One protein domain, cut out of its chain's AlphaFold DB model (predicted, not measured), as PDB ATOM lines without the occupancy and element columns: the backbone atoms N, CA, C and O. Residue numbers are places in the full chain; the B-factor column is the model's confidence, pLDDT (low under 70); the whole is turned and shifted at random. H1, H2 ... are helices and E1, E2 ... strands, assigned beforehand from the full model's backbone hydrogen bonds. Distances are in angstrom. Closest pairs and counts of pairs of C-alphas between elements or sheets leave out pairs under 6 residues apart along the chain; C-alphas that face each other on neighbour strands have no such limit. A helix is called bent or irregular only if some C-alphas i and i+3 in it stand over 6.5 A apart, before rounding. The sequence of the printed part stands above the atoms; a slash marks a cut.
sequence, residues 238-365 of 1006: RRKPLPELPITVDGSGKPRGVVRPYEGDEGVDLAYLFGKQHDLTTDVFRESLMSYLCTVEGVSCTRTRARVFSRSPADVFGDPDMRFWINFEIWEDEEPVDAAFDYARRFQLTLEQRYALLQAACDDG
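Overview. This is residues 238 to 365 of the 1006 residues of an uncharacterized protein of Aureococcus anophagefferens (UniProt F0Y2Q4). Two lobes stand end to end in an elongated whole: in one, the strand hairpin E1 and E2 is next to the helix pair H1 and H2; in the other, the helical hairpin H5 and H6 packs on the two-stranded sheet E3 and E4. The short helices H3 and H4 lie at the end of the second lobe away from the first, and H1 comes near the start of E3 where the lobes meet. The printed part has 128 residues with six named helices and four named strands, in the order E1 E2 H1 H2 E3 H3 H4 E4 H5 H6; both sheets are antiparallel and the class is mixed, helices and strands. The whole is only just loose, close to compact, with a radius of gyration of the C-alphas of 16.8 A, and spans 53 by 29 by 22 A.

Along the chain. E3, residues 307 to 311, begins with C-alpha 307 at (32.516, 9.924, 12.999) and is 11.0 A long; its neighbour E4 is residues 328 to 331. Between them in the chain are H3, residues 313 to 317, and H4, residues 320 to 324, which is irregular, with C-alphas 321 and 324 7.0 A apart. H5, residues 336 to 347, is 16.4 A long, and H6, residues 351 to 363, is 18.2 A long and ends with C-alpha 363 at (39.965, -1.704, 21.986). E1, residues 245 to 248, begins with C-alpha 245 at (25.746, 23.281, 27.100), and E2 is residues 255 to 259. H1, residues 267 to 277, is 15.3 A long, and H2, residues 283 to 293, is 15.0 A long.

Arrangement. E3 and E4 are antiparallel at 172 degrees, with N 308 and O 330 2.8 A apart and N 328 and O 311 2.8 A apart, within hydrogen-bond range. The closest C-alphas of E4 and H5, Ile 330 and Ala 339, are 6.1 A apart. H5 and H6, a helical hairpin, touch at Ala 344 and Arg 354, their closest C-alphas, 5.7 A apart; they run opposite ways at a steep tilt of 39 degrees. H3 touches H6, closest at the C-alphas of Val 316 and Leu 357, 6.5 A. H3 and H4 touch only at the corner, closest at the C-alphas of Ala 314 and Met 322, 4.8 A. The closest C-alphas of H1 and E3, Asp 269 and Arg 307, are 5.8 A apart. H1 and H2 touch at a steep tilt of 53 degrees, opposite ways, closest at the C-alphas of Gly 267 and Leu 293, 5.4 A. E1 and E2, a hairpin, are antiparallel at 152 degrees, with N 256 and O 247 2.8 A apart, within hydrogen-bond range. H1 is apart from H5 and H6. Each O i to N i+4 pair is within hydrogen-bond range in H1, H2, H3, H5 and H6; in H4 it is 0 of 1, beside 1 of 2 O i to N i+3 pairs.

Size, cuts and confidence. The C-alphas of Gly 253 and Thr 350, the two farthest apart, are 53.1 A apart. The printed part has no cut, and the link from H2 to E3, residues 294 to 306, is long. The mean pLDDT of the printed part is 92.3; residues 238 and 365 are under 70.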
ATOM      1  N   ARG A 238      44.039  21.940  20.925       65.69
ATOM      2  CA  ARG A 238      44.310  23.109  20.038       65.69
ATOM      3  C   ARG A 238      43.061  23.946  19.726       65.69
ATOM      4  O   ARG A 238      43.160  25.107  19.338       65.69
ATOM      5  N   ARG A 239      41.884  23.338  19.848       75.56
ATOM      6  CA  ARG A 239      40.595  23.954  19.562       75.56
ATOM      7  C   ARG A 239      40.108  24.753  20.768       75.56
ATOM      8  O   ARG A 239      40.268  24.335  21.911       75.56
ATOM      9  N   LYS A 240      39.530  25.928  20.517       77.75
ATOM     10  CA  LYS A 240      38.976  26.783  21.574       77.75
ATOM     11  C   LYS A 240      37.828  26.043  22.268       77.75
ATOM     12  O   LYS A 240      36.915  25.630  21.560       77.75
ATOM     13  N   PRO A 241      37.819  25.885  23.601       81.88
ATOM     14  CA  PRO A 241      36.630  25.384  24.278       81.88
ATOM     15  C   PRO A 241      35.489  26.394  24.096       81.88
ATOM     16  O   PRO A 241      35.666  27.597  24.308       81.88
ATOM     17  N   LEU A 242      34.327  25.910  23.676       88.19
ATOM     18  CA  LEU A 242      33.098  26.691  23.561       88.19
ATOM     19  C   LEU A 242      32.288  26.586  24.870       88.19
ATOM     20  O   LEU A 242      32.590  25.739  25.717       88.19
ATOM     21  N   PRO A 243      31.288  27.462  25.094       91.06
ATOM     22  CA  PRO A 243      30.481  27.427  26.310       91.06
ATOM     23  C   PRO A 243      29.854  26.053  26.557       91.06
ATOM     24  O   PRO A 243      29.318  25.433  25.642       91.06
ATOM     25  N   GLU A 244      29.893  25.603  27.811       92.38
ATOM     26  CA  GLU A 244      29.255  24.359  28.234       92.38
ATOM     27  C   GLU A 244      27.731  24.415  28.037       92.38
ATOM     28  O   GLU A 244      27.072  25.382  28.430       92.38
ATOM     29  N   LEU A 245      27.160  23.355  27.461       93.06
ATOM     30  CA  LEU A 245      25.746  23.281  27.100       93.06
ATOM     31  C   LEU A 245      25.032  22.223  27.950       93.06
ATOM     32  O   LEU A 245      25.143  21.025  27.666       93.06
ATOM     33  N   PRO A 246      24.295  22.620  29.001       93.50
ATOM     34  CA  PRO A 246      23.517  21.681  29.797       93.50
ATOM     35  C   PRO A 246      22.325  21.158  28.985       93.50
ATOM     36  O   PRO A 246      21.443  21.925  28.597       93.50
ATOM     37  N   ILE A 247      22.266  19.844  28.761       93.94
ATOM     38  CA  ILE A 247      21.185  19.205  28.003       93.94
ATOM     39  C   ILE A 247      20.147  18.656  28.977       93.94
ATOM     40  O   ILE A 247      20.416  17.737  29.752       93.94
ATOM     41  N   THR A 248      18.940  19.216  28.943       91.44
ATOM     42  CA  THR A 248      17.784  18.706  29.692       91.44
ATOM     43  C   THR A 248      16.953  17.805  28.794       91.44
ATOM     44  O   THR A 248      16.475  18.249  27.753       91.44
ATOM     45  N   VAL A 249      16.738  16.565  29.220       80.94
ATOM     46  CA  VAL A 249      15.842  15.623  28.543       80.94
ATOM     47  C   VAL A 249      14.535  15.586  29.349       80.94
ATOM     48  O   VAL A 249      14.549  15.728  30.576       80.94
ATOM     49  N   ASP A 250      13.397  15.494  28.663       79.38
ATOM     50  CA  ASP A 250      12.058  15.288  29.253       79.38
ATOM     51  C   ASP A 250      11.391  16.490  29.948       79.38
ATOM     52  O   ASP A 250      10.420  16.324  30.685       79.38
ATOM     53  N   GLY A 251      11.891  17.717  29.762       74.62
ATOM     54  CA  GLY A 251      11.283  18.913  30.374       74.62
ATOM     55  C   GLY A 251      11.337  18.930  31.911       74.62
ATOM     56  O   GLY A 251      10.741  19.797  32.546       74.62
ATOM     57  N   SER A 252      12.093  18.008  32.516       77.12
ATOM     58  CA  SER A 252      12.256  17.855  33.967       77.12
ATOM     59  C   SER A 252      12.990  19.027  34.636       77.12
ATOM     60  O   SER A 252      13.072  19.094  35.863       77.12
ATOM     61  N   GLY A 253      13.569  19.936  33.842       82.00
ATOM     62  CA  GLY A 253      14.387  21.058  34.309       82.00
ATOM     63  C   GLY A 253      15.735  20.649  34.914       82.00
ATOM     64  O   GLY A 253      16.534  21.524  35.239       82.00
ATOM     65  N   LYS A 254      16.020  19.345  35.054       88.25
ATOM     66  CA  LYS A 254      17.333  18.836  35.461       88.25
ATOM     67  C   LYS A 254      18.160  18.471  34.226       88.25
ATOM     68  O   LYS A 254      17.676  17.713  33.385       88.25
ATOM     69  N   PRO A 255      19.399  18.982  34.101       89.50
ATOM     70  CA  PRO A 255      20.283  18.570  33.022       89.50
ATOM     71  C   PRO A 255      20.656  17.099  33.211       89.50
ATOM     72  O   PRO A 255      21.023  16.679  34.307       89.50
ATOM     73  N   ARG A 256      20.534  16.316  32.139       91.81
ATOM     74  CA  ARG A 256      20.944  14.908  32.089       91.81
ATOM     75  C   ARG A 256      22.459  14.776  31.934       91.81
ATOM     76  O   ARG A 256      23.041  13.820  32.430       91.81
ATOM     77  N   GLY A 257      23.073  15.778  31.312       93.44
ATOM     78  CA  GLY A 257      24.510  15.928  31.149       93.44
ATOM     79  C   GLY A 257      24.855  17.313  30.608       93.44
ATOM     80  O   GLY A 257      23.974  18.159  30.421       93.44
ATOM     81  N   VAL A 258      26.141  17.542  30.367       94.50
ATOM     82  CA  VAL A 258      26.673  18.789  29.810       94.50
ATOM     83  C   VAL A 258      27.521  18.441  28.592       94.50
ATOM     84  O   VAL A 258      28.475  17.678  28.720       94.50
ATOM     85  N   VAL A 259      27.183  18.993  27.426       95.69
ATOM     86  CA  VAL A 259      28.036  18.910  26.232       95.69
ATOM     87  C   VAL A 259      29.099  19.999  26.336       95.69
ATOM     88  O   VAL A 259      28.781  21.151  26.637       95.69
ATOM     89  N   ARG A 260      30.360  19.640  26.093       94.38
ATOM     90  CA  ARG A 260      31.506  20.560  26.087       94.38
ATOM     91  C   ARG A 260      32.077  20.650  24.669       94.38
ATOM     92  O   ARG A 260      33.000  19.901  24.361       94.38
ATOM     93  N   PRO A 261      31.494  21.482  23.790       94.06
ATOM     94  CA  PRO A 261      31.974  21.597  22.424       94.06
ATOM     95  C   PRO A 261      33.306  22.350  22.369       94.06
ATOM     96  O   PRO A 261      33.574  23.234  23.184       94.06
ATOM     97  N   TYR A 262      34.111  22.042  21.364       91.88
ATOM     98  CA  TYR A 262      35.269  22.821  20.954       91.88
ATOM     99  C   TYR A 262      35.021  23.461  19.581       91.88
ATOM    100  O   TYR A 262      34.206  23.006  18.785       91.88
ATOM    101  N   GLU A 263      35.728  24.548  19.290       89.69
ATOM    102  CA  GLU A 263      35.665  25.237  18.002       89.69
ATOM    103  C   GLU A 263      36.106  24.310  16.858       89.69
ATOM    104  O   GLU A 263      37.187  23.720  16.896       89.69
ATOM    105  N   GLY A 264      35.259  24.192  15.839       89.81
ATOM    106  CA  GLY A 264      35.403  23.263  14.723       89.81
ATOM    107  C   GLY A 264      34.977  21.830  15.043       89.81
ATOM    108  O   GLY A 264      35.218  20.949  14.222       89.81
ATOM    109  N   ASP A 265      34.401  21.558  16.219       94.19
ATOM    110  CA  ASP A 265      33.742  20.273  16.449       94.19
ATOM    111  C   ASP A 265      32.508  20.144  15.574       94.19
ATOM    112  O   ASP A 265      31.752  21.099  15.385       94.19
ATOM    113  N   GLU A 266      32.283  18.927  15.095       95.88
ATOM    114  CA  GLU A 266      31.107  18.627  14.313       95.88
ATOM    115  C   GLU A 266      29.913  18.324  15.229       95.88
ATOM    116  O   GLU A 266      29.972  17.427  16.075       95.88
ATOM    117  N   GLY A 267      28.799  19.030  15.035       96.44
ATOM    118  CA  GLY A 267      27.592  18.882  15.847       96.44
ATOM    119  C   GLY A 267      27.035  17.456  15.862       96.44
ATOM    120  O   GLY A 267      26.541  17.014  16.899       96.44
ATOM    121  N   VAL A 268      27.157  16.711  14.755       96.38
ATOM    122  CA  VAL A 268      26.708  15.310  14.692       96.38
ATOM    123  C   VAL A 268      27.593  14.372  15.524       96.38
ATOM    124  O   VAL A 268      27.064  13.493  16.202       96.38
ATOM    125  N   ASP A 269      28.912  14.602  15.573       95.81
ATOM    126  CA  ASP A 269      29.839  13.805  16.394       95.81
ATOM    127  C   ASP A 269      29.558  14.036  17.887       95.81
ATOM    128  O   ASP A 269      29.452  13.092  18.671       95.81
ATOM    129  N   LEU A 270      29.361  15.302  18.273       96.06
ATOM    130  CA  LEU A 270      29.005  15.692  19.639       96.06
ATOM    131  C   LEU A 270      27.655  15.108  20.071       96.06
ATOM    132  O   LEU A 270      27.528  14.611  21.193       96.06
ATOM    133  N   ALA A 271      26.652  15.149  19.189       95.88
ATOM    134  CA  ALA A 271      25.337  14.584  19.463       95.88
ATOM    135  C   ALA A 271      25.400  13.062  19.646       95.88
ATOM    136  O   ALA A 271      24.787  12.536  20.575       95.88
ATOM    137  N   TYR A 272      26.170  12.370  18.802       95.00
ATOM    138  CA  TYR A 272      26.379  10.927  18.897       95.00
ATOM    139  C   TYR A 272      27.089  10.536  20.197       95.00
ATOM    140  O   TYR A 272      26.595   9.681  20.932       95.00
ATOM    141  N   LEU A 273      28.207  11.193  20.527       93.44
ATOM    142  CA  LEU A 273      28.965  10.911  21.750       93.44
ATOM    143  C   LEU A 273      28.122  11.158  23.006       93.44
ATOM    144  O   LEU A 273      28.093  10.315  23.903       93.44
ATOM    145  N   PHE A 274      27.383  12.271  23.050       95.56
ATOM    146  CA  PHE A 274      26.477  12.565  24.158       95.56
ATOM    147  C   PHE A 274      25.336  11.546  24.248       95.56
ATOM    148  O   PHE A 274      24.994  11.085  25.339       95.56
ATOM    149  N   GLY A 275      24.764  11.169  23.100       94.62
ATOM    150  CA  GLY A 275      23.733  10.142  23.007       94.62
ATOM    151  C   GLY A 275      24.209   8.808  23.578       94.62
ATOM    152  O   GLY A 275      23.551   8.240  24.446       94.62
ATOM    153  N   LYS A 276      25.400   8.360  23.171       92.25
ATOM    154  CA  LYS A 276      26.024   7.123  23.655       92.25
ATOM    155  C   LYS A 276      26.343   7.178  25.153       92.25
ATOM    156  O   LYS A 276      26.073   6.217  25.859       92.25
ATOM    157  N   GLN A 277      26.867   8.298  25.655       93.69
ATOM    158  CA  GLN A 277      27.229   8.455  27.071       93.69
ATOM    159  C   GLN A 277      26.020   8.397  28.023       93.69
ATOM    160  O   GLN A 277      26.168   8.032  29.189       93.69
ATOM    161  N   HIS A 278      24.834   8.783  27.548       92.94
ATOM    162  CA  HIS A 278      23.629   8.915  28.373       92.94
ATOM    163  C   HIS A 278      22.509   7.920  28.027       92.94
ATOM    164  O   HIS A 278      21.384   8.088  28.522       92.94
ATOM    165  N   ASP A 279      22.814   6.911  27.204       92.88
ATOM    166  CA  ASP A 279      21.872   5.916  26.678       92.88
ATOM    167  C   ASP A 279      20.666   6.555  25.958       92.88
ATOM    168  O   ASP A 279      19.512   6.160  26.130       92.88
ATOM    169  N   LEU A 280      20.927   7.594  25.162       92.12
ATOM    170  CA  LEU A 280      19.948   8.345  24.373       92.12
ATOM    171  C   LEU A 280      20.173   8.072  22.881       92.12
ATOM    172  O   LEU A 280      20.691   8.911  22.147       92.12
ATOM    173  N   THR A 281      19.794   6.879  22.431       84.00
ATOM    174  CA  THR A 281      20.054   6.406  21.057       84.00
ATOM    175  C   THR A 281      18.924   6.690  20.067       84.00
ATOM    176  O   THR A 281      18.983   6.258  18.923       84.00
ATOM    177  N   THR A 282      17.864   7.395  20.473       89.00
ATOM    178  CA  THR A 282      16.736   7.671  19.573       89.00
ATOM    179  C   THR A 282      17.102   8.734  18.536       89.00
ATOM    180  O   THR A 282      17.529   9.825  18.925       89.00
ATOM    181  N   ASP A 283      16.818   8.481  17.255       88.94
ATOM    182  CA  ASP A 283      17.058   9.431  16.154       88.94
ATOM    183  C   ASP A 283      16.462  10.818  16.418       88.94
ATOM    184  O   ASP A 283      17.109  11.836  16.188       88.94
ATOM    185  N   VAL A 284      15.265  10.864  17.009       90.94
ATOM    186  CA  VAL A 284      14.568  12.112  17.363       90.94
ATOM    187  C   VAL A 284      15.379  12.964  18.344       90.94
ATOM    188  O   VAL A 284      15.451  14.187  18.209       90.94
ATOM    189  N   PHE A 285      16.007  12.333  19.341       92.00
ATOM    190  CA  PHE A 285      16.873  13.039  20.284       92.00
ATOM    191  C   PHE A 285      18.120  13.572  19.576       92.00
ATOM    192  O   PHE A 285      18.481  14.733  19.773       92.00
ATOM    193  N   ARG A 286      18.738  12.749  18.721       92.44
ATOM    194  CA  ARG A 286      19.928  13.122  17.954       92.44
ATOM    195  C   ARG A 286      19.653  14.319  17.047       92.44
ATOM    196  O   ARG A 286      20.408  15.283  17.094       92.44
ATOM    197  N   GLU A 287      18.556  14.308  16.295       92.88
ATOM    198  CA  GLU A 287      18.156  15.423  15.428       92.88
ATOM    199  C   GLU A 287      17.880  16.703  16.224       92.88
ATOM    200  O   GLU A 287      18.335  17.783  15.844       92.88
ATOM    201  N   SER A 288      17.185  16.592  17.361       93.44
ATOM    202  CA  SER A 288      16.912  17.745  18.224       93.44
ATOM    203  C   SER A 288      18.192  18.327  18.825       93.44
ATOM    204  O   SER A 288      18.335  19.550  18.887       93.44
ATOM    205  N   LEU A 289      19.114  17.475  19.286       95.25
ATOM    206  CA  LEU A 289      20.387  17.907  19.855       95.25
ATOM    207  C   LEU A 289      21.287  18.503  18.772       95.25
ATOM    208  O   LEU A 289      21.853  19.568  18.986       95.25
ATOM    209  N   MET A 290      21.357  17.883  17.595       95.44
ATOM    210  CA  MET A 290      22.094  18.407  16.449       95.44
ATOM    211  C   MET A 290      21.549  19.780  16.040       95.44
ATOM    212  O   MET A 290      22.317  20.732  15.966       95.44
ATOM    213  N   SER A 291      20.227  19.937  15.895       94.62
ATOM    214  CA  SER A 291      19.619  21.237  15.584       94.62
ATOM    215  C   SER A 291      19.967  22.314  16.612       94.62
ATOM    216  O   SER A 291      20.051  23.479  16.236       94.62
ATOM    217  N   TYR A 292      20.149  21.955  17.886       95.00
ATOM    218  CA  TYR A 292      20.590  22.883  18.925       95.00
ATOM    219  C   TYR A 292      22.092  23.181  18.829       95.00
ATOM    220  O   TYR A 292      22.477  24.350  18.793       95.00
ATOM    221  N   LEU A 293      22.938  22.153  18.721       96.31
ATOM    222  CA  LEU A 293      24.395  22.288  18.612       96.31
ATOM    223  C   LEU A 293      24.806  23.117  17.391       96.31
ATOM    224  O   LEU A 293      25.692  23.955  17.501       96.31
ATOM    225  N   CYS A 294      24.102  22.981  16.269       96.06
ATOM    226  CA  CYS A 294      24.366  23.759  15.058       96.06
ATOM    227  C   CYS A 294      24.017  25.253  15.171       96.06
ATOM    228  O   CYS A 294      24.338  26.021  14.268       96.06
ATOM    229  N   THR A 295      23.352  25.689  16.250       95.75
ATOM    230  CA  THR A 295      23.137  27.124  16.528       95.75
ATOM    231  C   THR A 295      24.285  27.760  17.308       95.75
ATOM    232  O   THR A 295      24.324  28.983  17.452       95.75
ATOM    233  N   VAL A 296      25.210  26.947  17.824       95.00
ATOM    234  CA  VAL A 296      26.337  27.396  18.639       95.00
ATOM    235  C   VAL A 296      27.440  27.890  17.711       95.00
ATOM    236  O   VAL A 296      27.964  27.140  16.891       95.00
ATOM    237  N   GLU A 297      27.805  29.165  17.843       93.69
ATOM    238  CA  GLU A 297      28.892  29.754  17.064       93.69
ATOM    239  C   GLU A 297      30.205  28.999  17.324       93.69
ATOM    240  O   GLU A 297      30.610  28.808  18.471       93.69
ATOM    241  N   GLY A 298      30.851  28.550  16.246       90.94
ATOM    242  CA  GLY A 298      32.081  27.762  16.295       90.94
ATOM    243  C   GLY A 298      31.886  26.248  16.182       90.94
ATOM    244  O   GLY A 298      32.878  25.566  15.961       90.94
ATOM    245  N   VAL A 299      30.667  25.706  16.274       95.75
ATOM    246  CA  VAL A 299      30.387  24.284  15.978       95.75
ATOM    247  C   VAL A 299      30.070  24.134  14.487       95.75
ATOM    248  O   VAL A 299      29.239  24.869  13.953       95.75
ATOM    249  N   SER A 300      30.723  23.200  13.792       94.44
ATOM    250  CA  SER A 300      30.444  22.904  12.384       94.44
ATOM    251  C   SER A 300      29.332  21.864  12.247       94.44
ATOM    252  O   SER A 300      29.239  20.915  13.017       94.44
ATOM    253  N   CYS A 301      28.451  22.042  11.266       96.31
ATOM    254  CA  CYS A 301      27.384  21.089  10.948       96.31
ATOM    255  C   CYS A 301      27.301  20.886   9.439       96.31
ATOM    256  O   CYS A 301      26.341  21.263   8.770       96.31
ATOM    257  N   THR A 302      28.390  20.361   8.905       95.81
ATOM    258  CA  THR A 302      28.595  20.029   7.497       95.81
ATOM    259  C   THR A 302      28.195  18.590   7.160       95.81
ATOM    260  O   THR A 302      27.970  18.283   5.992       95.81
ATOM    261  N   ARG A 303      28.082  17.710   8.161       94.50
ATOM    262  CA  ARG A 303      27.870  16.267   8.018       94.50
ATOM    263  C   ARG A 303      26.583  15.802   8.690       94.50
ATOM    264  O   ARG A 303      26.122  16.373   9.672       94.50
ATOM    265  N   THR A 304      26.035  14.712   8.160       93.19
ATOM    266  CA  THR A 304      24.823  14.043   8.666       93.19
ATOM    267  C   THR A 304      25.105  12.741   9.413       93.19
ATOM    268  O   THR A 304      24.220  12.234  10.093       93.19
ATOM    269  N   ARG A 305      26.323  12.197   9.288       94.75
ATOM    270  CA  ARG A 305      26.777  10.975   9.966       94.75
ATOM    271  C   ARG A 305      27.891  11.312  10.940       94.75
ATOM    272  O   ARG A 305      28.817  12.054  10.581       94.75
ATOM    273  N   ALA A 306      27.796  10.761  12.145       96.00
ATOM    274  CA  ALA A 306      28.844  10.915  13.136       96.00
ATOM    275  C   ALA A 306      30.085  10.117  12.731       96.00
ATOM    276  O   ALA A 306      29.994   9.023  12.175       96.00
ATOM    277  N   ARG A 307      31.257  10.659  13.033       95.62
ATOM    278  CA  ARG A 307      32.516   9.924  12.999       95.62
ATOM    279  C   ARG A 307      32.696   9.271  14.364       95.62
ATOM    280  O   ARG A 307      32.883   9.960  15.364       95.62
ATOM    281  N   VAL A 308      32.589   7.948  14.400       94.31
ATOM    282  CA  VAL A 308      32.593   7.154  15.636       94.31
ATOM    283  C   VAL A 308      34.021   6.898  16.110       94.31
ATOM    284  O   VAL A 308      34.271   6.904  17.309       94.31
ATOM    285  N   PHE A 309      34.963   6.738  15.182       94.62
ATOM    286  CA  PHE A 309      36.377   6.517  15.480       94.62
ATOM    287  C   PHE A 309      37.255   7.358  14.550       94.62
ATOM    288  O   PHE A 309      36.915   7.551  13.383       94.62
ATOM    289  N   SER A 310      38.377   7.867  15.063       94.44
ATOM    290  CA  SER A 310      39.392   8.578  14.280       94.44
ATOM    291  C   SER A 310      40.740   8.517  14.991       94.44
ATOM    292  O   SER A 310      40.916   9.193  16.004       94.44
ATOM    293  N   ARG A 311      41.717   7.799  14.434       93.81
ATOM    294  CA  ARG A 311      43.110   7.810  14.922       93.81
ATOM    295  C   ARG A 311      44.108   7.982  13.786       93.81
ATOM    296  O   ARG A 311      43.844   7.572  12.655       93.81
ATOM    297  N   SER A 312      45.263   8.578  14.082       94.06
ATOM    298  CA  SER A 312      46.361   8.605  13.119       94.06
ATOM    299  C   SER A 312      46.958   7.198  12.989       94.06
ATOM    300  O   SER A 312      47.182   6.545  14.009       94.06
ATOM    301  N   PRO A 313      47.271   6.724  11.772       93.69
ATOM    302  CA  PRO A 313      48.004   5.474  11.590       93.69
ATOM    303  C   PRO A 313      49.358   5.473  12.305       93.69
ATOM    304  O   PRO A 313      49.790   4.425  12.773       93.69
ATOM    305  N   ALA A 314      49.997   6.640  12.447       91.56
ATOM    306  CA  ALA A 314      51.236   6.773  13.208       91.56
ATOM    307  C   ALA A 314      51.068   6.341  14.669       91.56
ATOM    308  O   ALA A 314      51.934   5.658  15.207       91.56
ATOM    309  N   ASP A 315      49.932   6.676  15.281       90.44
ATOM    310  CA  ASP A 315      49.631   6.303  16.664       90.44
ATOM    311  C   ASP A 315      49.273   4.816  16.777       90.44
ATOM    312  O   ASP A 315      49.590   4.176  17.774       90.44
ATOM    313  N   VAL A 316      48.617   4.253  15.753       94.56
ATOM    314  CA  VAL A 316      48.217   2.835  15.741       94.56
ATOM    315  C   VAL A 316      49.414   1.913  15.498       94.56
ATOM    316  O   VAL A 316      49.512   0.856  16.116       94.56
ATOM    317  N   PHE A 317      50.321   2.296  14.602       94.56
ATOM    318  CA  PHE A 317      51.457   1.463  14.203       94.56
ATOM    319  C   PHE A 317      52.765   1.817  14.914       94.56
ATOM    320  O   PHE A 317      53.720   1.050  14.831       94.56
ATOM    321  N   GLY A 318      52.829   2.968  15.588       91.75
ATOM    322  CA  GLY A 318      54.071   3.495  16.154       91.75
ATOM    323  C   GLY A 318      55.072   3.973  15.095       91.75
ATOM    324  O   GLY A 318      56.267   4.038  15.383       91.75
ATOM    325  N   ASP A 319      54.609   4.283  13.879       91.00
ATOM    326  CA  ASP A 319      55.452   4.728  12.765       91.00
ATOM    327  C   ASP A 319      55.318   6.251  12.543       91.00
ATOM    328  O   ASP A 319      54.289   6.716  12.037       91.00
ATOM    329  N   PRO A 320      56.338   7.057  12.897       84.81
ATOM    330  CA  PRO A 320      56.276   8.510  12.772       84.81
ATOM    331  C   PRO A 320      56.202   8.997  11.318       84.81
ATOM    332  O   PRO A 320      55.696  10.100  11.088       84.81
ATOM    333  N   ASP A 321      56.643   8.202  10.337       89.44
ATOM    334  CA  ASP A 321      56.569   8.581   8.922       89.44
ATOM    335  C   ASP A 321      55.114   8.594   8.423       89.44
ATOM    336  O   ASP A 321      54.761   9.336   7.501       89.44
ATOM    337  N   MET A 322      54.222   7.862   9.103       89.69
ATOM    338  CA  MET A 322      52.787   7.851   8.814       89.69
ATOM    339  C   MET A 322      52.021   9.026   9.435       89.69
ATOM    340  O   MET A 322      50.807   9.129   9.271       89.69
ATOM    341  N   ARG A 323      52.695   9.967  10.112       86.25
ATOM    342  CA  ARG A 323      52.036  11.120  10.754       86.25
ATOM    343  C   ARG A 323      51.332  12.045   9.759       86.25
ATOM    344  O   ARG A 323      50.402  12.758  10.125       86.25
ATOM    345  N   PHE A 324      51.785  12.049   8.509       87.50
ATOM    346  CA  PHE A 324      51.201  12.853   7.432       87.50
ATOM    347  C   PHE A 324      50.058  12.145   6.698       87.50
ATOM    348  O   PHE A 324      49.478  12.712   5.772       87.50
ATOM    349  N   TRP A 325      49.749  10.904   7.072       92.44
ATOM    350  CA  TRP A 325      48.678  10.148   6.442       92.44
ATOM    351  C   TRP A 325      47.324  10.613   6.974       92.44
ATOM    352  O   TRP A 325      47.201  11.098   8.098       92.44
ATOM    353  N   ILE A 326      46.293  10.466   6.142       94.56
ATOM    354  CA  ILE A 326      44.915  10.764   6.541       94.56
ATOM    355  C   ILE A 326      44.544   9.821   7.688       94.56
ATOM    356  O   ILE A 326      44.860   8.635   7.620       94.56
ATOM    357  N   ASN A 327      43.873  10.324   8.721       95.75
ATOM    358  CA  ASN A 327      43.440   9.496   9.846       95.75
ATOM    359  C   ASN A 327      42.603   8.295   9.380       95.75
ATOM    360  O   ASN A 327      41.850   8.381   8.409       95.75
ATOM    361  N   PHE A 328      42.735   7.177  10.092       97.06
ATOM    362  CA  PHE A 328      41.819   6.055   9.963       97.06
ATOM    363  C   PHE A 328      40.524   6.404  10.696       97.06
ATOM    364  O   PHE A 328      40.527   6.587  11.915       97.06
ATOM    365  N   GLU A 329      39.440   6.536   9.936       96.75
ATOM    366  CA  GLU A 329      38.132   6.967  10.420       96.75
ATOM    367  C   GLU A 329      37.098   5.859  10.222       96.75
ATOM    368  O   GLU A 329      37.116   5.182   9.195       96.75
ATOM    369  N   ILE A 330      36.195   5.698  11.191       96.75
ATOM    370  CA  ILE A 330      35.024   4.818  11.074       96.75
ATOM    371  C   ILE A 330      33.784   5.663  11.310       96.75
ATOM    372  O   ILE A 330      33.676   6.374  12.319       96.75
ATOM    373  N   TRP A 331      32.855   5.592  10.370       96.56
ATOM    374  CA  TRP A 331      31.620   6.355  10.394       96.56
ATOM    375  C   TRP A 331      30.498   5.596  11.104       96.56
ATOM    376  O   TRP A 331      30.508   4.377  11.237       96.56
ATOM    377  N   GLU A 332      29.497   6.331  11.572       92.44
ATOM    378  CA  GLU A 332      28.260   5.758  12.096       92.44
ATOM    379  C   GLU A 332      27.613   4.869  11.029       92.44
ATOM    380  O   GLU A 332      27.564   5.255   9.860       92.44
ATOM    381  N   ASP A 333      27.154   3.682  11.428       91.06
ATOM    382  CA  ASP A 333      26.631   2.615  10.559       91.06
ATOM    383  C   ASP A 333      27.666   1.916   9.653       91.06
ATOM    384  O   ASP A 333      27.289   1.102   8.812       91.06
ATOM    385  N   GLU A 334      28.963   2.200   9.804       95.00
ATOM    386  CA  GLU A 334      30.034   1.494   9.091       95.00
ATOM    387  C   GLU A 334      30.617   0.359   9.945       95.00
ATOM    388  O   GLU A 334      30.904   0.535  11.133       95.00
ATOM    389  N   GLU A 335      30.811  -0.819   9.345       93.88
ATOM    390  CA  GLU A 335      31.452  -1.941  10.029       93.88
ATOM    391  C   GLU A 335      32.976  -1.713  10.100       93.88
ATOM    392  O   GLU A 335      33.611  -1.466   9.071       93.88
ATOM    393  N   PRO A 336      33.617  -1.844  11.280       94.75
ATOM    394  CA  PRO A 336      35.059  -1.614  11.432       94.75
ATOM    395  C   PRO A 336      35.928  -2.457  10.505       94.75
ATOM    396  O   PRO A 336      36.997  -2.019  10.082       94.75
ATOM    397  N   VAL A 337      35.477  -3.675  10.196       95.75
ATOM    398  CA  VAL A 337      36.187  -4.618   9.324       95.75
ATOM    399  C   VAL A 337      36.257  -4.098   7.890       95.75
ATOM    400  O   VAL A 337      37.307  -4.241   7.251       95.75
ATOM    401  N   ASP A 338      35.177  -3.478   7.415       96.69
ATOM    402  CA  ASP A 338      35.075  -2.898   6.076       96.69
ATOM    403  C   ASP A 338      35.879  -1.602   5.996       96.69
ATOM    404  O   ASP A 338      36.728  -1.468   5.113       96.69
ATOM    405  N   ALA A 339      35.734  -0.715   6.988       96.75
ATOM    406  CA  ALA A 339      36.523   0.512   7.080       96.75
ATOM    407  C   ALA A 339      38.032   0.209   7.092       96.75
ATOM    408  O   ALA A 339      38.806   0.785   6.321       96.75
ATOM    409  N   ALA A 340      38.470  -0.741   7.930       96.31
ATOM    410  CA  ALA A 340      39.871  -1.151   8.005       96.31
ATOM    411  C   ALA A 340      40.348  -1.811   6.702       96.31
ATOM    412  O   ALA A 340      41.502  -1.630   6.310       96.31
ATOM    413  N   PHE A 341      39.487  -2.572   6.014       96.50
ATOM    414  CA  PHE A 341      39.817  -3.157   4.714       96.50
ATOM    415  C   PHE A 341      40.028  -2.101   3.641       96.50
ATOM    416  O   PHE A 341      41.035  -2.145   2.934       96.50
ATOM    417  N   ASP A 342      39.093  -1.163   3.520       97.31
ATOM    418  CA  ASP A 342      39.144  -0.119   2.509       97.31
ATOM    419  C   ASP A 342      40.317   0.823   2.745       97.31
ATOM    420  O   ASP A 342      41.039   1.156   1.799       97.31
ATOM    421  N   TYR A 343      40.580   1.165   4.008       97.38
ATOM    422  CA  TYR A 343      41.763   1.920   4.389       97.38
ATOM    423  C   TYR A 343      43.051   1.161   4.027       97.38
ATOM    424  O   TYR A 343      43.911   1.694   3.323       97.38
ATOM    425  N   ALA A 344      43.163  -0.114   4.416       97.06
ATOM    426  CA  ALA A 344      44.327  -0.943   4.101       97.06
ATOM    427  C   ALA A 344      44.552  -1.103   2.593       97.06
ATOM    428  O   ALA A 344      45.684  -1.008   2.125       97.06
ATOM    429  N   ARG A 345      43.482  -1.282   1.814       97.12
ATOM    430  CA  ARG A 345      43.545  -1.374   0.353       97.12
ATOM    431  C   ARG A 345      44.031  -0.068  -0.273       97.12
ATOM    432  O   ARG A 345      44.871  -0.108  -1.170       97.12
ATOM    433  N   ARG A 346      43.523   1.078   0.192       97.44
ATOM    434  CA  ARG A 346      43.880   2.402  -0.341       97.44
ATOM    435  C   ARG A 346      45.355   2.729  -0.138       97.44
ATOM    436  O   ARG A 346      45.966   3.317  -1.027       97.44
ATOM    437  N   PHE A 347      45.911   2.339   1.003       96.69
ATOM    438  CA  PHE A 347      47.291   2.649   1.365       96.69
ATOM    439  C   PHE A 347      48.257   1.458   1.264       96.69
ATOM    440  O   PHE A 347      49.402   1.563   1.693       96.69
ATOM    441  N   GLN A 348      47.816   0.342   0.670       96.75
ATOM    442  CA  GLN A 348      48.609  -0.884   0.486       96.75
ATOM    443  C   GLN A 348      49.218  -1.422   1.795       96.75
ATOM    444  O   GLN A 348      50.357  -1.886   1.820       96.75
ATOM    445  N   LEU A 349      48.452  -1.360   2.887       96.31
ATOM    446  CA  LEU A 349      48.884  -1.852   4.192       96.31
ATOM    447  C   LEU A 349      49.015  -3.379   4.200       96.31
ATOM    448  O   LEU A 349      48.263  -4.095   3.530       96.31
ATOM    449  N   THR A 350      49.944  -3.886   5.010       96.88
ATOM    450  CA  THR A 350      50.089  -5.328   5.230       96.88
ATOM    451  C   THR A 350      48.887  -5.892   5.990       96.88
ATOM    452  O   THR A 350      48.104  -5.171   6.614       96.88
ATOM    453  N   LEU A 351      48.742  -7.220   5.970       94.81
ATOM    454  CA  LEU A 351      47.685  -7.893   6.722       94.81
ATOM    455  C   LEU A 351      47.786  -7.608   8.233       94.81
ATOM    456  O   LEU A 351      46.765  -7.393   8.879       94.81
ATOM    457  N   GLU A 352      49.002  -7.551   8.780       95.06
ATOM    458  CA  GLU A 352      49.254  -7.229  10.191       95.06
ATOM    459  C   GLU A 352      48.829  -5.797  10.537       95.06
ATOM    460  O   GLU A 352      48.125  -5.583  11.519       95.06
ATOM    461  N   GLN A 353      49.168  -4.824   9.685       96.44
ATOM    462  CA  GLN A 353      48.739  -3.432   9.852       96.44
ATOM    463  C   GLN A 353      47.213  -3.298   9.766       96.44
ATOM    464  O   GLN A 353      46.597  -2.585  10.554       96.44
ATOM    465  N   ARG A 354      46.561  -4.038   8.864       96.69
ATOM    466  CA  ARG A 354      45.093  -4.077   8.818       96.69
ATOM    467  C   ARG A 354      44.496  -4.598  10.130       96.69
ATOM    468  O   ARG A 354      43.524  -4.022  10.617       96.69
ATOM    469  N   TYR A 355      45.061  -5.664  10.702       95.00
ATOM    470  CA  TYR A 355      44.610  -6.185  11.995       95.00
ATOM    471  C   TYR A 355      44.848  -5.192  13.132       95.00
ATOM    472  O   TYR A 355      43.965  -5.038  13.969       95.00
ATOM    473  N   ALA A 356      45.969  -4.472  13.131       95.56
ATOM    474  CA  ALA A 356      46.242  -3.441  14.129       95.56
ATOM    475  C   ALA A 356      45.239  -2.270  14.060       95.56
ATOM    476  O   ALA A 356      44.778  -1.816  15.105       95.56
ATOM    477  N   LEU A 357      44.812  -1.834  12.863       95.88
ATOM    478  CA  LEU A 357      43.730  -0.838  12.723       95.88
ATOM    479  C   LEU A 357      42.407  -1.341  13.295       95.88
ATOM    480  O   LEU A 357      41.739  -0.625  14.041       95.88
ATOM    481  N   LEU A 358      42.038  -2.579  12.955       95.88
ATOM    482  CA  LEU A 358      40.809  -3.191  13.449       95.88
ATOM    483  C   LEU A 358      40.844  -3.353  14.974       95.88
ATOM    484  O   LEU A 358      39.863  -3.055  15.648       95.88
ATOM    485  N   GLN A 359      41.978  -3.790  15.519       94.62
ATOM    486  CA  GLN A 359      42.160  -3.957  16.953       94.62
ATOM    487  C   GLN A 359      42.099  -2.615  17.686       94.62
ATOM    488  O   GLN A 359      41.357  -2.508  18.655       94.62
ATOM    489  N   ALA A 360      42.753  -1.568  17.175       94.06
ATOM    490  CA  ALA A 360      42.659  -0.224  17.747       94.06
ATOM    491  C   ALA A 360      41.214   0.310  17.770       94.06
ATOM    492  O   ALA A 360      40.801   0.936  18.745       94.06
ATOM    493  N   ALA A 361      40.424   0.030  16.729       93.12
ATOM    494  CA  ALA A 361      39.008   0.397  16.688       93.12
ATOM    495  C   ALA A 361      38.145  -0.374  17.703       93.12
ATOM    496  O   ALA A 361      37.195   0.183  18.261       93.12
ATOM    497  N   CYS A 362      38.461  -1.649  17.944       91.31
ATOM    498  CA  CYS A 362      37.763  -2.493  18.913       91.31
ATOM    499  C   CYS A 362      38.142  -2.161  20.367       91.31
ATOM    500  O   CYS A 362      37.258  -2.098  21.222       91.31
ATOM    501  N   ASP A 363      39.426  -1.922  20.637       88.62
ATOM    502  CA  ASP A 363      39.965  -1.704  21.986       88.62
ATOM    503  C   ASP A 363      39.488  -0.380  22.602       88.62
ATOM    504  O   ASP A 363      39.265  -0.307  23.811       88.62
ATOM    505  N   ASP A 364      39.208   0.640  21.783       80.50
ATOM    506  CA  ASP A 364      38.638   1.913  22.249       80.50
ATOM    507  C   ASP A 364      37.158   1.796  22.702       80.50
ATOM    508  O   ASP A 364      36.504   2.792  23.016       80.50
ATOM    509  N   GLY A 365      36.593   0.579  22.756       68.25
ATOM    510  CA  GLY A 365      35.251   0.320  23.292       68.25
ATOM    511  C   GLY A 365      34.127   0.914  22.438       68.25
ATOM    512  O   GLY A 365      32.979   1.060  22.885       68.25
TER     513      GLY A 365